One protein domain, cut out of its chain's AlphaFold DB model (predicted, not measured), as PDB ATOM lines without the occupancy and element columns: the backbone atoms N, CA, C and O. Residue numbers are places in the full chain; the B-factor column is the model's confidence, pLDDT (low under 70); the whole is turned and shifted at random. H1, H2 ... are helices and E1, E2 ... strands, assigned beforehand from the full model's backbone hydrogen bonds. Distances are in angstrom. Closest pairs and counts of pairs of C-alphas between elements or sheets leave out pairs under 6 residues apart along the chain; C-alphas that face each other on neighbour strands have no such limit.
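This is residues 243 to 298 of the 298 residues of the protein "PREDICTED: CISIN_1g0418261mg" of Prunus dulcis (UniProt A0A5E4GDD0). Little regular structure is present: a wide winding loop, residues 253 to 277, leads from the helix H1 to the short strand E1 and the small helix H2, and a tail, residues 287 to 298, follows. The printed part has 56 residues, of which 18 are in named elements, in the order H1, E1, H2; the class is mostly helix. It is compact, with a radius of gyration of the C-alphas of 11.6 A, and rounded, spanning 28 by 28 by 22 A.

H1, residues 243 to 252, is 14.5 A long and begins at C-alpha 243 (-2.659, -9.303, -49.773). E1 is residues 278 to 280, 6.5 A. H2, residues 282 to 286, is 6.4 A and ends at C-alpha 286 (-6.564, 7.276, -43.119).

H1 is apart from E1 and from H2. E1 and H2 meet only through their tight link, Tyr 281. E1 pairs with no named strand. Every O i to N i+4 pair is within hydrogen-bond range in H2, and 5 of 6 in H1.

The farthest C-alphas, of Asp 267 and Gly 288, are 29.1 A apart. The printed part has no cut. The link from H1 to E1 is long, 25 residues. Residues 293 to 298 have pLDDT under 70.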
ATOM      1  N   HIS A 243      -4.079  -9.286 -50.144       92.81
ATOM      2  CA  HIS A 243      -2.659  -9.303 -49.773       92.81
ATOM      3  C   HIS A 243      -1.853  -8.211 -50.495       92.81
ATOM      4  O   HIS A 243      -0.972  -7.603 -49.900       92.81
ATOM      5  N   GLU A 244      -2.209  -7.890 -51.740       94.56
ATOM      6  CA  GLU A 244      -1.610  -6.782 -52.496       94.56
ATOM      7  C   GLU A 244      -1.830  -5.427 -51.810       94.56
ATOM      8  O   GLU A 244      -0.938  -4.578 -51.792       94.56
ATOM      9  N   LEU A 245      -3.009  -5.222 -51.211       91.62
ATOM     10  CA  LEU A 245      -3.302  -4.005 -50.468       91.62
ATOM     11  C   LEU A 245      -2.472  -3.934 -49.180       91.62
ATOM     12  O   LEU A 245      -1.936  -2.870 -48.891       91.62
ATOM     13  N   LEU A 246      -2.273  -5.048 -48.465       92.44
ATOM     14  CA  LEU A 246      -1.370  -5.095 -47.304       92.44
ATOM     15  C   LEU A 246       0.068  -4.699 -47.674       92.44
ATOM     16  O   LEU A 246       0.683  -3.885 -46.980       92.44
ATOM     17  N   GLU A 247       0.577  -5.217 -48.793       93.50
ATOM     18  CA  GLU A 247       1.908  -4.875 -49.307       93.50
ATOM     19  C   GLU A 247       2.018  -3.401 -49.716       93.50
ATOM     20  O   GLU A 247       3.085  -2.808 -49.579       93.50
ATOM     21  N   ARG A 248       0.921  -2.774 -50.161       93.88
ATOM     22  CA  ARG A 248       0.887  -1.336 -50.474       93.88
ATOM     23  C   ARG A 248       0.810  -0.455 -49.225       93.88
ATOM     24  O   ARG A 248       1.440   0.599 -49.184       93.88
ATOM     25  N   ILE A 249       0.079  -0.890 -48.201       90.75
ATOM     26  CA  ILE A 249      -0.087  -0.161 -46.933       90.75
ATOM     27  C   ILE A 249       1.240  -0.039 -46.197       90.75
ATOM     28  O   ILE A 249       1.547   1.010 -45.633       90.75
ATOM     29  N   ARG A 250       2.046  -1.101 -46.210       92.06
ATOM     30  CA  ARG A 250       3.321  -1.129 -45.498       92.06
ATOM     31  C   ARG A 250       4.241   0.060 -45.843       92.06
ATOM     32  O   ARG A 250       4.627   0.761 -44.910       92.06
ATOM     33  N   PRO A 251       4.580   0.342 -47.117       94.62
ATOM     34  CA  PRO A 251       5.362   1.523 -47.469       94.62
ATOM     35  C   PRO A 251       4.567   2.827 -47.322       94.62
ATOM     36  O   PRO A 251       5.148   3.830 -46.928       94.62
ATOM     37  N   GLU A 252       3.257   2.828 -47.593       93.19
ATOM     38  CA  GLU A 252       2.422   4.039 -47.529       93.19
ATOM     39  C   GLU A 252       2.335   4.626 -46.109       93.19
ATOM     40  O   GLU A 252       2.300   5.849 -45.944       93.19
ATOM     41  N   TYR A 253       2.337   3.767 -45.086       88.81
ATOM     42  CA  TYR A 253       2.239   4.145 -43.671       88.81
ATOM     43  C   TYR A 253       3.525   3.930 -42.876       88.81
ATOM     44  O   TYR A 253       3.504   4.047 -41.651       88.81
ATOM     45  N   GLU A 254       4.633   3.649 -43.568       92.31
ATOM     46  CA  GLU A 254       5.948   3.406 -42.961       92.31
ATOM     47  C   GLU A 254       5.887   2.328 -41.862       92.31
ATOM     48  O   GLU A 254       6.510   2.436 -40.804       92.31
ATOM     49  N   VAL A 255       5.101   1.273 -42.101       89.25
ATOM     50  CA  VAL A 255       4.974   0.154 -41.163       89.25
ATOM     51  C   VAL A 255       6.287  -0.638 -41.174       89.25
ATOM     52  O   VAL A 255       6.708  -1.106 -42.239       89.25
ATOM     53  N   PRO A 256       6.948  -0.820 -40.016       90.81
ATOM     54  CA  PRO A 256       8.200  -1.557 -39.936       90.81
ATOM     55  C   PRO A 256       8.078  -2.996 -40.462       90.81
ATOM     56  O   PRO A 256       7.027  -3.636 -40.372       90.81
ATOM     57  N   ARG A 257       9.164  -3.527 -41.042       90.19
ATOM     58  CA  ARG A 257       9.163  -4.869 -41.662       90.19
ATOM     59  C   ARG A 257       9.015  -6.006 -40.650       90.19
ATOM     60  O   ARG A 257       8.573  -7.089 -41.028       90.19
ATOM     61  N   ASP A 258       9.400  -5.761 -39.405       91.62
ATOM     62  CA  ASP A 258       9.241  -6.662 -38.263       91.62
ATOM     63  C   ASP A 258       7.783  -6.790 -37.813       91.62
ATOM     64  O   ASP A 258       7.427  -7.810 -37.225       91.62
ATOM     65  N   VAL A 259       6.932  -5.820 -38.159       89.44
ATOM     66  CA  VAL A 259       5.499  -5.888 -37.885       89.44
ATOM     67  C   VAL A 259       4.798  -6.685 -38.979       89.44
ATOM     68  O   VAL A 259       4.740  -6.271 -40.140       89.44
ATOM     69  N   VAL A 260       4.278  -7.854 -38.612       92.62
ATOM     70  CA  VAL A 260       3.566  -8.757 -39.528       92.62
ATOM     71  C   VAL A 260       2.141  -8.257 -39.728       92.62
ATOM     72  O   VAL A 260       1.408  -8.141 -38.756       92.62
ATOM     73  N   LEU A 261       1.764  -8.000 -40.985       92.62
ATOM     74  CA  LEU A 261       0.386  -7.718 -41.383       92.62
ATOM     75  C   LEU A 261      -0.243  -8.999 -41.931       92.62
ATOM     76  O   LEU A 261       0.285  -9.580 -42.879       92.62
ATOM     77  N   SER A 262      -1.370  -9.426 -41.371       93.31
ATOM     78  CA  SER A 262      -2.166 -10.534 -41.907       93.31
ATOM     79  C   SER A 262      -3.603 -10.099 -42.166       93.31
ATOM     80  O   SER A 262      -4.116  -9.173 -41.536       93.31
ATOM     81  N   LEU A 263      -4.244 -10.765 -43.131       92.06
ATOM     82  CA  LEU A 263      -5.690 -10.680 -43.301       92.06
ATOM     83  C   LEU A 263      -6.366 -11.517 -42.205       92.06
ATOM     84  O   LEU A 263      -5.817 -12.564 -41.843       92.06
ATOM     85  N   PRO A 264      -7.531 -11.090 -41.696       89.56
ATOM     86  CA  PRO A 264      -8.335 -11.912 -40.806       89.56
ATOM     87  C   PRO A 264      -8.762 -13.193 -41.510       89.56
ATOM     88  O   PRO A 264      -9.166 -13.170 -42.676       89.56
ATOM     89  N   GLN A 265      -8.668 -14.302 -40.791       90.81
ATOM     90  CA  GLN A 265      -9.216 -15.578 -41.212       90.81
ATOM     91  C   GLN A 265     -10.729 -15.623 -40.937       90.81
ATOM     92  O   GLN A 265     -11.234 -14.837 -40.132       90.81
ATOM     93  N   PRO A 266     -11.488 -16.521 -41.590       87.81
ATOM     94  CA  PRO A 266     -12.931 -16.640 -41.364       87.81
ATOM     95  C   PRO A 266     -13.305 -16.933 -39.903       87.81
ATOM     96  O   PRO A 266     -14.355 -16.505 -39.436       87.81
ATOM     97  N   ASP A 267     -12.436 -17.633 -39.174       88.62
ATOM     98  CA  ASP A 267     -12.592 -17.985 -37.763       88.62
ATOM     99  C   ASP A 267     -12.160 -16.876 -36.786       88.62
ATOM    100  O   ASP A 267     -12.473 -16.957 -35.593       88.62
ATOM    101  N   ASP A 268     -11.502 -15.821 -37.273       87.06
ATOM    102  CA  ASP A 268     -11.085 -14.698 -36.439       87.06
ATOM    103  C   ASP A 268     -12.286 -13.839 -36.024       87.06
ATOM    104  O   ASP A 268     -13.102 -13.403 -36.840       87.06
ATOM    105  N   ARG A 269     -12.366 -13.521 -34.727       87.62
ATOM    106  CA  ARG A 269     -13.396 -12.632 -34.174       87.62
ATOM    107  C   ARG A 269     -12.816 -11.268 -33.834       87.62
ATOM    108  O   ARG A 269     -11.846 -11.166 -33.086       87.62
ATOM    109  N   SER A 270     -13.504 -10.206 -34.255       82.81
ATOM    110  CA  SER A 270     -13.127  -8.821 -33.932       82.81
ATOM    111  C   SER A 270     -13.212  -8.478 -32.440       82.81
ATOM    112  O   SER A 270     -12.730  -7.438 -32.010       82.81
ATOM    113  N   SER A 271     -13.855  -9.316 -31.631       85.56
ATOM    114  CA  SER A 271     -13.906  -9.168 -30.174       85.56
ATOM    115  C   SER A 271     -12.813  -9.959 -29.455       85.56
ATOM    116  O   SER A 271     -12.592  -9.743 -28.265       85.56
ATOM    117  N   GLN A 272     -12.138 -10.886 -30.142       89.38
ATOM    118  CA  GLN A 272     -11.192 -11.822 -29.537       89.38
ATOM    119  C   GLN A 272      -9.959 -11.987 -30.425       89.38
ATOM    120  O   GLN A 272      -9.794 -13.017 -31.080       89.38
ATOM    121  N   PRO A 273      -9.080 -10.974 -30.439       87.38
ATOM    122  CA  PRO A 273      -7.831 -11.087 -31.155       87.38
ATOM    123  C   PRO A 273      -6.937 -12.201 -30.604       87.38
ATOM    124  O   PRO A 273      -6.890 -12.386 -29.379       87.38
ATOM    125  N   PRO A 274      -6.192 -12.934 -31.459       86.50
ATOM    126  CA  PRO A 274      -5.178 -13.856 -30.979       86.50
ATOM    127  C   PRO A 274      -4.195 -13.134 -30.050       86.50
ATOM    128  O   PRO A 274      -3.872 -11.958 -30.228       86.50
ATOM    129  N   ARG A 275      -3.713 -13.834 -29.018       85.50
ATOM    130  CA  ARG A 275      -2.826 -13.221 -28.017       85.50
ATOM    131  C   ARG A 275      -1.563 -12.663 -28.674       85.50
ATOM    132  O   ARG A 275      -0.897 -13.371 -29.424       85.50
ATOM    133  N   GLY A 276      -1.220 -11.425 -28.323       87.31
ATOM    134  CA  GLY A 276      -0.064 -10.718 -28.883       87.31
ATOM    135  C   GLY A 276      -0.334 -10.060 -30.234       87.31
ATOM    136  O   GLY A 276       0.614  -9.624 -30.878       87.31
ATOM    137  N   TRP A 277      -1.596  -9.998 -30.657       88.62
ATOM    138  CA  TRP A 277      -1.996  -9.290 -31.858       88.62
ATOM    139  C   TRP A 277      -2.943  -8.142 -31.539       88.62
ATOM    140  O   TRP A 277      -3.793  -8.234 -30.652       88.62
ATOM    141  N   VAL A 278      -2.821  -7.072 -32.316       86.12
ATOM    142  CA  VAL A 278      -3.727  -5.925 -32.255       86.12
ATOM    143  C   VAL A 278      -4.449  -5.778 -33.577       86.12
ATOM    144  O   VAL A 278      -3.834  -5.935 -34.625       86.12
ATOM    145  N   MET A 279      -5.748  -5.484 -33.505       87.56
ATOM    146  CA  MET A 279      -6.588  -5.203 -34.662       87.56
ATOM    147  C   MET A 279      -6.649  -3.707 -34.930       87.56
ATOM    148  O   MET A 279      -7.038  -2.934 -34.055       87.56
ATOM    149  N   LEU A 280      -6.320  -3.305 -36.152       86.19
ATOM    150  CA  LEU A 280      -6.473  -1.932 -36.615       86.19
ATOM    151  C   LEU A 280      -7.493  -1.824 -37.739       86.19
ATOM    152  O   LEU A 280      -7.541  -2.656 -38.639       86.19
ATOM    153  N   TYR A 281      -8.237  -0.724 -37.729       85.56
ATOM    154  CA  TYR A 281      -9.140  -0.357 -38.810       85.56
ATOM    155  C   TYR A 281      -8.426   0.542 -39.830       85.56
ATOM    156  O   TYR A 281      -7.516   1.297 -39.500       85.56
ATOM    157  N   TRP A 282      -8.843   0.487 -41.093       82.31
ATOM    158  CA  TRP A 282      -8.181   1.129 -42.237       82.31
ATOM    159  C   TRP A 282      -8.328   2.628 -42.119       82.31
ATOM    160  O   TRP A 282      -7.424   3.412 -42.376       82.31
ATOM    161  N   GLU A 283      -9.485   3.007 -41.616       86.06
ATOM    162  CA  GLU A 283      -9.876   4.338 -41.250       86.06
ATOM    163  C   GLU A 283      -8.916   4.910 -40.203       86.06
ATOM    164  O   GLU A 283      -8.662   6.105 -40.243       86.06
ATOM    165  N   MET A 284      -8.288   4.102 -39.337       83.62
ATOM    166  CA  MET A 284      -7.251   4.600 -38.422       83.62
ATOM    167  C   MET A 284      -6.010   5.062 -39.191       83.62
ATOM    168  O   MET A 284      -5.488   6.138 -38.907       83.62
ATOM    169  N   PHE A 285      -5.583   4.310 -40.209       83.25
ATOM    170  CA  PHE A 285      -4.490   4.716 -41.097       83.25
ATOM    171  C   PHE A 285      -4.851   5.983 -41.881       83.25
ATOM    172  O   PHE A 285      -4.090   6.950 -41.856       83.25
ATOM    173  N   LYS A 286      -6.059   6.051 -42.462       83.81
ATOM    174  CA  LYS A 286      -6.564   7.276 -43.119       83.81
ATOM    175  C   LYS A 286      -6.584   8.487 -42.185       83.81
ATOM    176  O   LYS A 286      -6.303   9.599 -42.620       83.81
ATOM    177  N   ASN A 287      -6.887   8.267 -40.907       85.62
ATOM    178  CA  ASN A 287      -6.910   9.299 -39.873       85.62
ATOM    179  C   ASN A 287      -5.514   9.631 -39.311       85.62
ATOM    180  O   ASN A 287      -5.407  10.372 -38.335       85.62
ATOM    181  N   GLY A 288      -4.443   9.120 -39.922       83.94
ATOM    182  CA  GLY A 288      -3.072   9.494 -39.591       83.94
ATOM    183  C   GLY A 288      -2.403   8.612 -38.543       83.94
ATOM    184  O   GLY A 288      -1.405   9.038 -37.964       83.94
ATOM    185  N   LEU A 289      -2.897   7.393 -38.301       81.12
ATOM    186  CA  LEU A 289      -2.141   6.403 -37.538       81.12
ATOM    187  C   LEU A 289      -0.837   6.089 -38.290       81.12
ATOM    188  O   LEU A 289      -0.848   5.522 -39.383       81.12
ATOM    189  N   ARG A 290       0.286   6.508 -37.709       80.88
ATOM    190  CA  ARG A 290       1.644   6.309 -38.226       80.88
ATOM    191  C   ARG A 290       2.458   5.547 -37.183       80.88
ATOM    192  O   ARG A 290       2.194   5.659 -35.986       80.88
ATOM    193  N   SER A 291       3.437   4.772 -37.637       72.31
ATOM    194  CA  SER A 291       4.423   4.146 -36.752       72.31
ATOM    195  C   SER A 291       5.368   5.213 -36.155       72.31
ATOM    196  O   SER A 291       5.667   6.184 -36.851       72.31
ATOM    197  N   PRO A 292       5.863   5.075 -34.906       72.19
ATOM    198  CA  PRO A 292       5.625   3.983 -33.963       72.19
ATOM    199  C   PRO A 292       4.220   4.039 -33.362       72.19
ATOM    200  O   PRO A 292       3.765   5.073 -32.877       72.19
ATOM    201  N   LEU A 293       3.547   2.890 -33.354       67.62
ATOM    202  CA  LEU A 293       2.262   2.752 -32.679       67.62
ATOM    203  C   LEU A 293       2.468   2.910 -31.178       67.62
ATOM    204  O   LEU A 293       3.450   2.406 -30.625       67.62
ATOM    205  N   HIS A 294       1.552   3.629 -30.531       64.06
ATOM    206  CA  HIS A 294       1.623   3.888 -29.098       64.06
ATOM    207  C   HIS A 294       1.785   2.560 -28.328       64.06
ATOM    208  O   HIS A 294       1.075   1.615 -28.658       64.06
ATOM    209  N   PRO A 295       2.619   2.467 -27.273       57.31
ATOM    210  CA  PRO A 295       2.850   1.227 -26.513       57.31
ATOM    211  C   PRO A 295       1.612   0.546 -25.904       57.31
ATOM    212  O   PRO A 295       1.713  -0.558 -25.397       57.31
ATOM    213  N   PHE A 296       0.448   1.203 -25.921       52.88
ATOM    214  CA  PHE A 296      -0.830   0.616 -25.485       52.88
ATOM    215  C   PHE A 296      -1.570  -0.103 -26.629       52.88
ATOM    216  O   PHE A 296      -2.639  -0.662 -26.419       52.88
ATOM    217  N   VAL A 297      -1.008  -0.043 -27.836       55.94
ATOM    218  CA  VAL A 297      -1.455  -0.680 -29.082       55.94
ATOM    219  C   VAL A 297      -0.411  -1.738 -29.508       55.94
ATOM    220  O   VAL A 297      -0.435  -2.190 -30.648       55.94
ATOM    221  N   GLN A 298       0.532  -2.098 -28.622       46.41
ATOM    222  CA  GLN A 298       1.601  -3.085 -28.842       46.41
ATOM    223  C   GLN A 298       1.407  -4.324 -27.970       46.41
ATOM    224  O   GLN A 298       0.927  -4.165 -26.824       46.41
TER     225      GLN A 298